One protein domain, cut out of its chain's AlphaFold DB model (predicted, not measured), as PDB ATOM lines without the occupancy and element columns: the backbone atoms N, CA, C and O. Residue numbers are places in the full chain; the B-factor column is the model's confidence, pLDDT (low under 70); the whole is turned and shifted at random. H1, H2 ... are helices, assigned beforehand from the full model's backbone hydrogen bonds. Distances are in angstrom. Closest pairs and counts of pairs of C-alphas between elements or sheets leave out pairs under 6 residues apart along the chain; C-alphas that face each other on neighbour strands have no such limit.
ATOM      1  N   ILE A 150      13.094  45.994  19.743       78.31
ATOM      2  CA  ILE A 150      12.239  44.933  20.310       78.31
ATOM      3  C   ILE A 150      12.525  44.842  21.813       78.31
ATOM      4  O   ILE A 150      13.660  44.534  22.191       78.31
ATOM      5  N   PRO A 151      11.562  45.141  22.706       75.81
ATOM      6  CA  PRO A 151      11.723  44.952  24.137       75.81
ATOM      7  C   PRO A 151      11.934  43.475  24.468       75.81
ATOM      8  O   PRO A 151      11.355  42.571  23.864       75.81
ATOM      9  N   ARG A 152      12.730  43.225  25.510       79.94
ATOM     10  CA  ARG A 152      13.077  41.866  25.938       79.94
ATOM     11  C   ARG A 152      11.855  40.995  26.231       79.94
ATOM     12  O   ARG A 152      11.885  39.812  25.921       79.94
ATOM     13  N   GLY A 153      10.805  41.574  26.821       77.44
ATOM     14  CA  GLY A 153       9.566  40.856  27.133       77.44
ATOM     15  C   GLY A 153       8.940  40.216  25.893       77.44
ATOM     16  O   GLY A 153       8.678  39.019  25.907       77.44
ATOM     17  N   ILE A 154       8.821  40.986  24.809       76.75
ATOM     18  CA  ILE A 154       8.307  40.503  23.521       76.75
ATOM     19  C   ILE A 154       9.221  39.472  22.903       76.75
ATOM     20  O   ILE A 154       8.746  38.434  22.466       76.75
ATOM     21  N   CYS A 155      10.530  39.714  22.900       82.94
ATOM     22  CA  CYS A 155      11.468  38.734  22.367       82.94
ATOM     23  C   CYS A 155      11.313  37.375  23.071       82.94
ATOM     24  O   CYS A 155      11.154  36.352  22.410       82.94
ATOM     25  N   VAL A 156      11.283  37.368  24.410       82.69
ATOM     26  CA  VAL A 156      11.134  36.137  25.203       82.69
ATOM     27  C   VAL A 156       9.802  35.455  24.917       82.69
ATOM     28  O   VAL A 156       9.735  34.231  24.857       82.69
ATOM     29  N   GLN A 157       8.735  36.226  24.750       78.75
ATOM     30  CA  GLN A 157       7.425  35.665  24.473       78.75
ATOM     31  C   GLN A 157       7.298  35.124  23.059       78.75
ATOM     32  O   GLN A 157       6.803  34.020  22.904       78.75
ATOM     33  N   ASN A 158       7.804  35.830  22.050       82.62
ATOM     34  CA  ASN A 158       7.833  35.339  20.677       82.62
ATOM     35  C   ASN A 158       8.638  34.042  20.577       82.62
ATOM     36  O   ASN A 158       8.186  33.108  19.927       82.62
ATOM     37  N   LEU A 159       9.772  33.946  21.283       84.81
ATOM     38  CA  LEU A 159      10.526  32.694  21.380       84.81
ATOM     39  C   LEU A 159       9.699  31.579  22.026       84.81
ATOM     40  O   LEU A 159       9.674  30.475  21.499       84.81
ATOM     41  N   ARG A 160       8.977  31.859  23.119       83.00
ATOM     42  CA  ARG A 160       8.095  30.868  23.763       83.00
ATOM     43  C   ARG A 160       6.934  30.439  22.872       83.00
ATOM     44  O   ARG A 160       6.575  29.269  22.869       83.00
ATOM     45  N   LEU A 161       6.329  31.374  22.143       81.81
ATOM     46  CA  LEU A 161       5.245  31.083  21.206       81.81
ATOM     47  C   LEU A 161       5.753  30.255  20.025       81.81
ATOM     48  O   LEU A 161       5.065  29.335  19.594       81.81
ATOM     49  N   GLN A 162       6.962  30.541  19.545       84.94
ATOM     50  CA  GLN A 162       7.622  29.757  18.509       84.94
ATOM     51  C   GLN A 162       7.963  28.347  19.007       84.94
ATOM     52  O   GLN A 162       7.619  27.376  18.349       84.94
ATOM     53  N   GLU A 163       8.538  28.217  20.202       85.75
ATOM     54  CA  GLU A 163       8.847  26.920  20.814       85.75
ATOM     55  C   GLU A 163       7.578  26.085  21.058       85.75
ATOM     56  O   GLU A 163       7.557  24.876  20.814       85.75
ATOM     57  N   ALA A 164       6.488  26.734  21.479       83.50
ATOM     58  CA  ALA A 164       5.182  26.101  21.615       83.50
ATOM     59  C   ALA A 164       4.634  25.628  20.261       83.50
ATOM     60  O   ALA A 164       4.123  24.512  20.168       83.50
ATOM     61  N   ALA A 165       4.748  26.453  19.214       84.06
ATOM     62  CA  ALA A 165       4.329  26.096  17.863       84.06
ATOM     63  C   ALA A 165       5.147  24.916  17.317       84.06
ATOM     64  O   ALA A 165       4.556  23.956  16.826       84.06
ATOM     65  N   ASP A 166       6.469  24.931  17.493       86.62
ATOM     66  CA  ASP A 166       7.370  23.850  17.080       86.62
ATOM     67  C   ASP A 166       7.045  22.546  17.828       86.62
ATOM     68  O   ASP A 166       6.920  21.481  17.221       86.62
ATOM     69  N   THR A 167       6.818  22.627  19.145       88.19
ATOM     70  CA  THR A 167       6.455  21.473  19.987       88.19
ATOM     71  C   THR A 167       5.095  20.887  19.601       88.19
ATOM     72  O   THR A 167       4.912  19.669  19.604       88.19
ATOM     73  N   CYS A 168       4.135  21.744  19.250       87.06
ATOM     74  CA  CYS A 168       2.790  21.347  18.839       87.06
ATOM     75  C   CYS A 168       2.646  21.146  17.319       87.06
ATOM     76  O   CYS A 168       1.531  20.915  16.844       87.06
ATOM     77  N   ASN A 169       3.761  21.165  16.575       88.00
ATOM     78  CA  ASN A 169       3.843  20.948  15.131       88.00
ATOM     79  C   ASN A 169       2.913  21.870  14.315       88.00
ATOM     80  O   ASN A 169       2.169  21.416  13.440       88.00
ATOM     81  N   CYS A 170       2.936  23.164  14.629       84.06
ATOM     82  CA  CYS A 170       2.264  24.214  13.871       84.06
ATOM     83  C   CYS A 170       3.272  25.048  13.070       84.06
ATOM     84  O   CYS A 170       4.407  25.248  13.490       84.06
ATOM     85  N   THR A 171       2.828  25.618  11.950       78.31
ATOM     86  CA  THR A 171       3.612  26.545  11.112       78.31
ATOM     87  C   THR A 171       3.720  27.963  11.683       78.31
ATOM     88  O   THR A 171       4.556  28.744  11.233       78.31
ATOM     89  N   GLY A 172       2.913  28.281  12.698       72.56
ATOM     90  CA  GLY A 172       2.914  29.544  13.425       72.56
ATOM     91  C   GLY A 172       1.893  29.524  14.562       72.56
ATOM     92  O   GLY A 172       1.020  28.654  14.613       72.56
ATOM     93  N   PHE A 173       1.997  30.480  15.489       68.00
ATOM     94  CA  PHE A 173       1.051  30.585  16.606       68.00
ATOM     95  C   PHE A 173      -0.376  30.888  16.130       68.00
ATOM     96  O   PHE A 173      -1.329  30.285  16.625       68.00
ATOM     97  N   ASP A 174      -0.515  31.767  15.133       70.56
ATOM     98  CA  ASP A 174      -1.815  32.138  14.570       70.56
ATOM     99  C   ASP A 174      -2.528  30.914  13.973       70.56
ATOM    100  O   ASP A 174      -3.716  30.708  14.230       70.56
ATOM    101  N   ASP A 175      -1.779  30.028  13.310       69.75
ATOM    102  CA  ASP A 175      -2.300  28.774  12.756       69.75
ATOM    103  C   ASP A 175      -2.783  27.815  13.860       69.75
ATOM    104  O   ASP A 175      -3.862  27.230  13.731       69.75
ATOM    105  N   CYS A 176      -2.056  27.709  14.988       67.75
ATOM    106  CA  CYS A 176      -2.479  26.892  16.139       67.75
ATOM    107  C   CYS A 176      -3.739  27.431  16.843       67.75
ATOM    108  O   CYS A 176      -4.396  26.698  17.589       67.75
ATOM    109  N   SER A 177      -4.022  28.729  16.704       62.34
ATOM    110  CA  SER A 177      -5.129  29.402  17.394       62.34
ATOM    111  C   SER A 177      -6.458  29.310  16.638       62.34
ATOM    112  O   SER A 177      -7.514  29.575  17.216       62.34
ATOM    113  N   SER A 178      -6.416  28.908  15.366       65.06
ATOM    114  CA  SER A 178      -7.603  28.768  14.531       65.06
ATOM    115  C   SER A 178      -8.493  27.601  14.995       65.06
ATOM    116  O   SER A 178      -8.036  26.528  15.391       65.06
ATOM    117  N   SER A 179      -9.810  27.816  14.959       54.09
ATOM    118  CA  SER A 179     -10.840  26.928  15.522       54.09
ATOM    119  C   SER A 179     -10.960  25.550  14.857       54.09
ATOM    120  O   SER A 179     -11.754  24.726  15.307       54.09
ATOM    121  N   GLU A 180     -10.208  25.284  13.791       57.94
ATOM    122  CA  GLU A 180     -10.267  24.018  13.052       57.94
ATOM    123  C   GLU A 180      -9.406  22.909  13.697       57.94
ATOM    124  O   GLU A 180      -9.639  21.727  13.443       57.94
ATOM    125  N   GLY A 181      -8.487  23.253  14.612       59.06
ATOM    126  CA  GLY A 181      -7.561  22.316  15.262       59.06
ATOM    127  C   GLY A 181      -7.707  22.226  16.785       59.06
ATOM    128  O   GLY A 181      -6.807  22.623  17.524       59.06
ATOM    129  N   THR A 182      -8.799  21.646  17.299       66.94
ATOM    130  CA  THR A 182      -9.026  21.484  18.761       66.94
ATOM    131  C   THR A 182      -7.881  20.767  19.494       66.94
ATOM    132  O   THR A 182      -7.649  21.009  20.678       66.94
ATOM    133  N   ILE A 183      -7.130  19.900  18.810       72.19
ATOM    134  CA  ILE A 183      -5.986  19.176  19.385       72.19
ATOM    135  C   ILE A 183      -4.758  20.092  19.527       72.19
ATOM    136  O   ILE A 183      -4.085  20.053  20.558       72.19
ATOM    137  N   GLN A 184      -4.485  20.937  18.531       75.06
ATOM    138  CA  GLN A 184      -3.326  21.838  18.514       75.06
ATOM    139  C   GLN A 184      -3.502  22.987  19.509       75.06
ATOM    140  O   GLN A 184      -2.583  23.269  20.277       75.06
ATOM    141  N   HIS A 185      -4.707  23.557  19.599       75.38
ATOM    142  CA  HIS A 185      -5.020  24.586  20.592       75.38
ATOM    143  C   HIS A 185      -4.790  24.089  22.031       75.38
ATOM    144  O   HIS A 185      -4.092  24.725  22.820       75.38
ATOM    145  N   ASN A 186      -5.298  22.892  22.349       80.69
ATOM    146  CA  ASN A 186      -5.119  22.271  23.663       80.69
ATOM    147  C   ASN A 186      -3.648  21.933  23.969       80.69
ATOM    148  O   ASN A 186      -3.244  21.956  25.133       80.69
ATOM    149  N   CYS A 187      -2.849  21.598  22.949       83.38
ATOM    150  CA  CYS A 187      -1.412  21.368  23.098       83.38
ATOM    151  C   CYS A 187      -0.692  22.657  23.508       83.38
ATOM    152  O   CYS A 187      -0.018  22.675  24.540       83.38
ATOM    153  N   VAL A 188      -0.901  23.742  22.755       79.69
ATOM    154  CA  VAL A 188      -0.263  25.040  23.012       79.69
ATOM    155  C   VAL A 188      -0.665  25.580  24.380       79.69
ATOM    156  O   VAL A 188       0.195  26.000  25.152       79.69
ATOM    157  N   GLU A 189      -1.948  25.502  24.738       77.75
ATOM    158  CA  GLU A 189      -2.421  25.965  26.043       77.75
ATOM    159  C   GLU A 189      -1.778  25.182  27.202       77.75
ATOM    160  O   GLU A 189      -1.330  25.779  28.185       77.75
ATOM    161  N   ARG A 190      -1.687  23.850  27.095       80.50
ATOM    162  CA  ARG A 190      -1.024  23.019  28.115       80.50
ATOM    163  C   ARG A 190       0.464  23.316  28.218       80.50
ATOM    164  O   ARG A 190       0.978  23.392  29.332       80.50
ATOM    165  N   TYR A 191       1.132  23.483  27.082       81.38
ATOM    166  CA  TYR A 191       2.555  23.788  27.033       81.38
ATOM    167  C   TYR A 191       2.849  25.143  27.693       81.38
ATOM    168  O   TYR A 191       3.666  25.221  28.611       81.38
ATOM    169  N   LEU A 192       2.093  26.185  27.331       77.38
ATOM    170  CA  LEU A 192       2.213  27.506  27.946       77.38
ATOM    171  C   LEU A 192       1.916  27.459  29.452       77.38
ATOM    172  O   LEU A 192       2.705  27.978  30.238       77.38
ATOM    173  N   ARG A 193       0.842  26.780  29.887       76.94
ATOM    174  CA  ARG A 193       0.540  26.594  31.323       76.94
ATOM    175  C   ARG A 193       1.678  25.897  32.077       76.94
ATOM    176  O   ARG A 193       1.941  26.267  33.217       76.94
ATOM    177  N   GLY A 194       2.354  24.928  31.453       75.25
ATOM    178  CA  GLY A 194       3.536  24.267  32.016       75.25
ATOM    179  C   GLY A 194       4.727  25.218  32.178       75.25
ATOM    180  O   GLY A 194       5.319  25.281  33.255       75.25
ATOM    181  N   LEU A 195       5.009  26.030  31.156       70.06
ATOM    182  CA  LEU A 195       6.099  27.017  31.149       70.06
ATOM    183  C   LEU A 195       5.904  28.191  32.117       70.06
ATOM    184  O   LEU A 195       6.871  28.854  32.492       70.06
ATOM    185  N   PHE A 196       4.666  28.510  32.499       65.88
ATOM    186  CA  PHE A 196       4.416  29.529  33.523       65.88
ATOM    187  C   PHE A 196       4.752  29.035  34.940       65.88
ATOM    188  O   PHE A 196       4.893  29.862  35.839       65.88
ATOM    189  N   GLY A 197       4.906  27.719  35.133       57.75
ATOM    190  CA  GLY A 197       5.297  27.104  36.404       57.75
ATOM    191  C   GLY A 197       6.734  26.577  36.451       57.75
ATOM    192  O   GLY A 197       7.264  26.416  37.549       57.75
ATOM    193  N   SER A 198       7.373  26.311  35.306       59.97
ATOM    194  CA  SER A 198       8.771  25.873  35.254       59.97
ATOM    195  C   SER A 198       9.721  27.061  35.063       59.97
ATOM    196  O   SER A 198       9.576  27.872  34.151       59.97
ATOM    197  N   GLU A 199      10.746  27.159  35.912       56.31
ATOM    198  CA  GLU A 199      11.868  28.099  35.747       56.31
ATOM    199  C   GLU A 199      12.817  27.683  34.608       56.31
ATOM    200  O   GLU A 199      13.994  28.043  34.631       56.31
ATOM    201  N   GLU A 200      12.353  26.919  33.610       61.84
ATOM    202  CA  GLU A 200      13.187  26.616  32.451       61.84
ATOM    203  C   GLU A 200      13.550  27.934  31.766       61.84
ATOM    204  O   GLU A 200      12.727  28.665  31.198       61.84
ATOM    205  N   ALA A 201      14.811  28.299  31.974       57.66
ATOM    206  CA  ALA A 201      15.354  29.577  31.602       57.66
ATOM    207  C   ALA A 201      15.491  29.583  30.086       57.66
ATOM    208  O   ALA A 201      16.435  29.017  29.539       57.66
ATOM    209  N   VAL A 202      14.553  30.255  29.413       67.31
ATOM    210  CA  VAL A 202      14.798  30.782  28.067       67.31
ATOM    211  C   VAL A 202      16.168  31.447  28.116       67.31
ATOM    212  O   VAL A 202      16.375  32.310  28.977       67.31
ATOM    213  N   ASP A 203      17.092  31.007  27.254       70.31
ATOM    214  CA  ASP A 203      18.460  31.518  27.252       70.31
ATOM    215  C   ASP A 203      18.406  33.047  27.214       70.31
ATOM    216  O   ASP A 203      17.921  33.685  26.282       70.31
ATOM    217  N   LEU A 204      18.845  33.663  28.304       66.50
ATOM    218  CA  LEU A 204      18.714  35.097  28.497       66.50
ATOM    219  C   LEU A 204      19.585  35.878  27.501       66.50
ATOM    220  O   LEU A 204      19.381  37.092  27.370       66.50
ATOM    221  N   ASN A 205      20.493  35.191  26.799       73.12
ATOM    222  CA  ASN A 205      21.378  35.734  25.779       73.12
ATOM    223  C   ASN A 205      20.706  35.896  24.404       73.12
ATOM    224  O   ASN A 205      21.118  36.773  23.645       73.12
ATOM    225  N   THR A 206      19.652  35.134  24.074       81.56
ATOM    226  CA  THR A 206      18.925  35.309  22.795       81.56
ATOM    227  C   THR A 206      18.077  36.578  22.774       81.56
ATOM    228  O   THR A 206      17.854  37.149  21.708       81.56
ATOM    229  N   CYS A 207      17.659  37.068  23.945       82.06
ATOM    230  CA  CYS A 207      16.869  38.290  24.091       82.06
ATOM    231  C   CYS A 207      17.616  39.360  24.903       82.06
ATOM    232  O   CYS A 207      17.387  39.483  26.115       82.06
ATOM    233  N   PRO A 208      18.493  40.159  24.261       81.25
ATOM    234  CA  PRO A 208      19.207  41.247  24.923       81.25
ATOM    235  C   PRO A 208      18.256  42.361  25.386       81.25
ATOM    236  O   PRO A 208      17.206  42.608  24.793       81.25
TER     237      PRO A 208
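AT A GLANCE: This is residues 150 to 208 of the 352 residues of a protein of Grammatophora oceanica (UniProt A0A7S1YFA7). Two helices, H1 and H3, meet at a steep angle, the later part of H1 against residues 188 to 192 of H3, and the short helix H2 packs on both of them. After H3 a tail with no named element, residues 196 to 208, bows out and folds back to the first turn of H1, with residues 196 to 201 sticking out from the rest. The printed part has 59 residues, with three named helices in the order H1, H2, H3 and no named strand; the class is all helix. It is only just compact, close to loose, with a radius of gyration of the C-alphas of 12.0 A, and only just elongated, with spans of 36 by 24 by 15 A.

IN THESE COORDINATES: The longest helix, H1, covers residues 152 to 167 and measures 22.3 A from its first to its last C-alpha. It begins at C-alpha 152, (13.077, 41.866, 25.938), and ends at C-alpha 167, (6.455, 21.473, 19.987). H2 covers residues 173 to 177, five residues. H3 covers residues 182 to 195 and is 20.3 A long, ending at C-alpha 195, (6.099, 27.017, 31.149).

HOW THE PARTS SIT: H1 touches H3 with residues 160 to 165 alone, and H3 touches H1 with residues 188 to 192 alone. Their closest C-alphas are those of Ala 164 and Val 188, 5.7 A apart. The two run opposite ways at a steep tilt of 47 degrees. H1 also touches H2, with residues 161 to 165 alone; the closest C-alphas, those of Ala 165 and Phe 173, are 5.7 A apart. H2 touches H3, which meets it with residues 184 to 188 alone; the closest C-alphas are those of Cys 176 and His 185, at 5.6 A. In H1, H2 and H3 every backbone O i to N i+4 pair is within hydrogen-bond range.

THE WHOLE: The two C-alphas farthest apart are those of Glu 180, between H2 and H3, and Pro 208, at 36.1 A. The first and last printed C-alphas, of Ile 150 and Pro 208, are 9.1 A apart. The printed part has no cut, and the links H1 to H2, of 5 residues, and H2 to H3, of 4 residues, are tight. The C-alphas of residues 196 to 208 lie 11 to 19 A from the mean of the C-alphas. The mean pLDDT of the printed part is 74.9; the model's confidence is under 70 at residue 173, residues 175 to 182, residues 196 to 202 and residue 204.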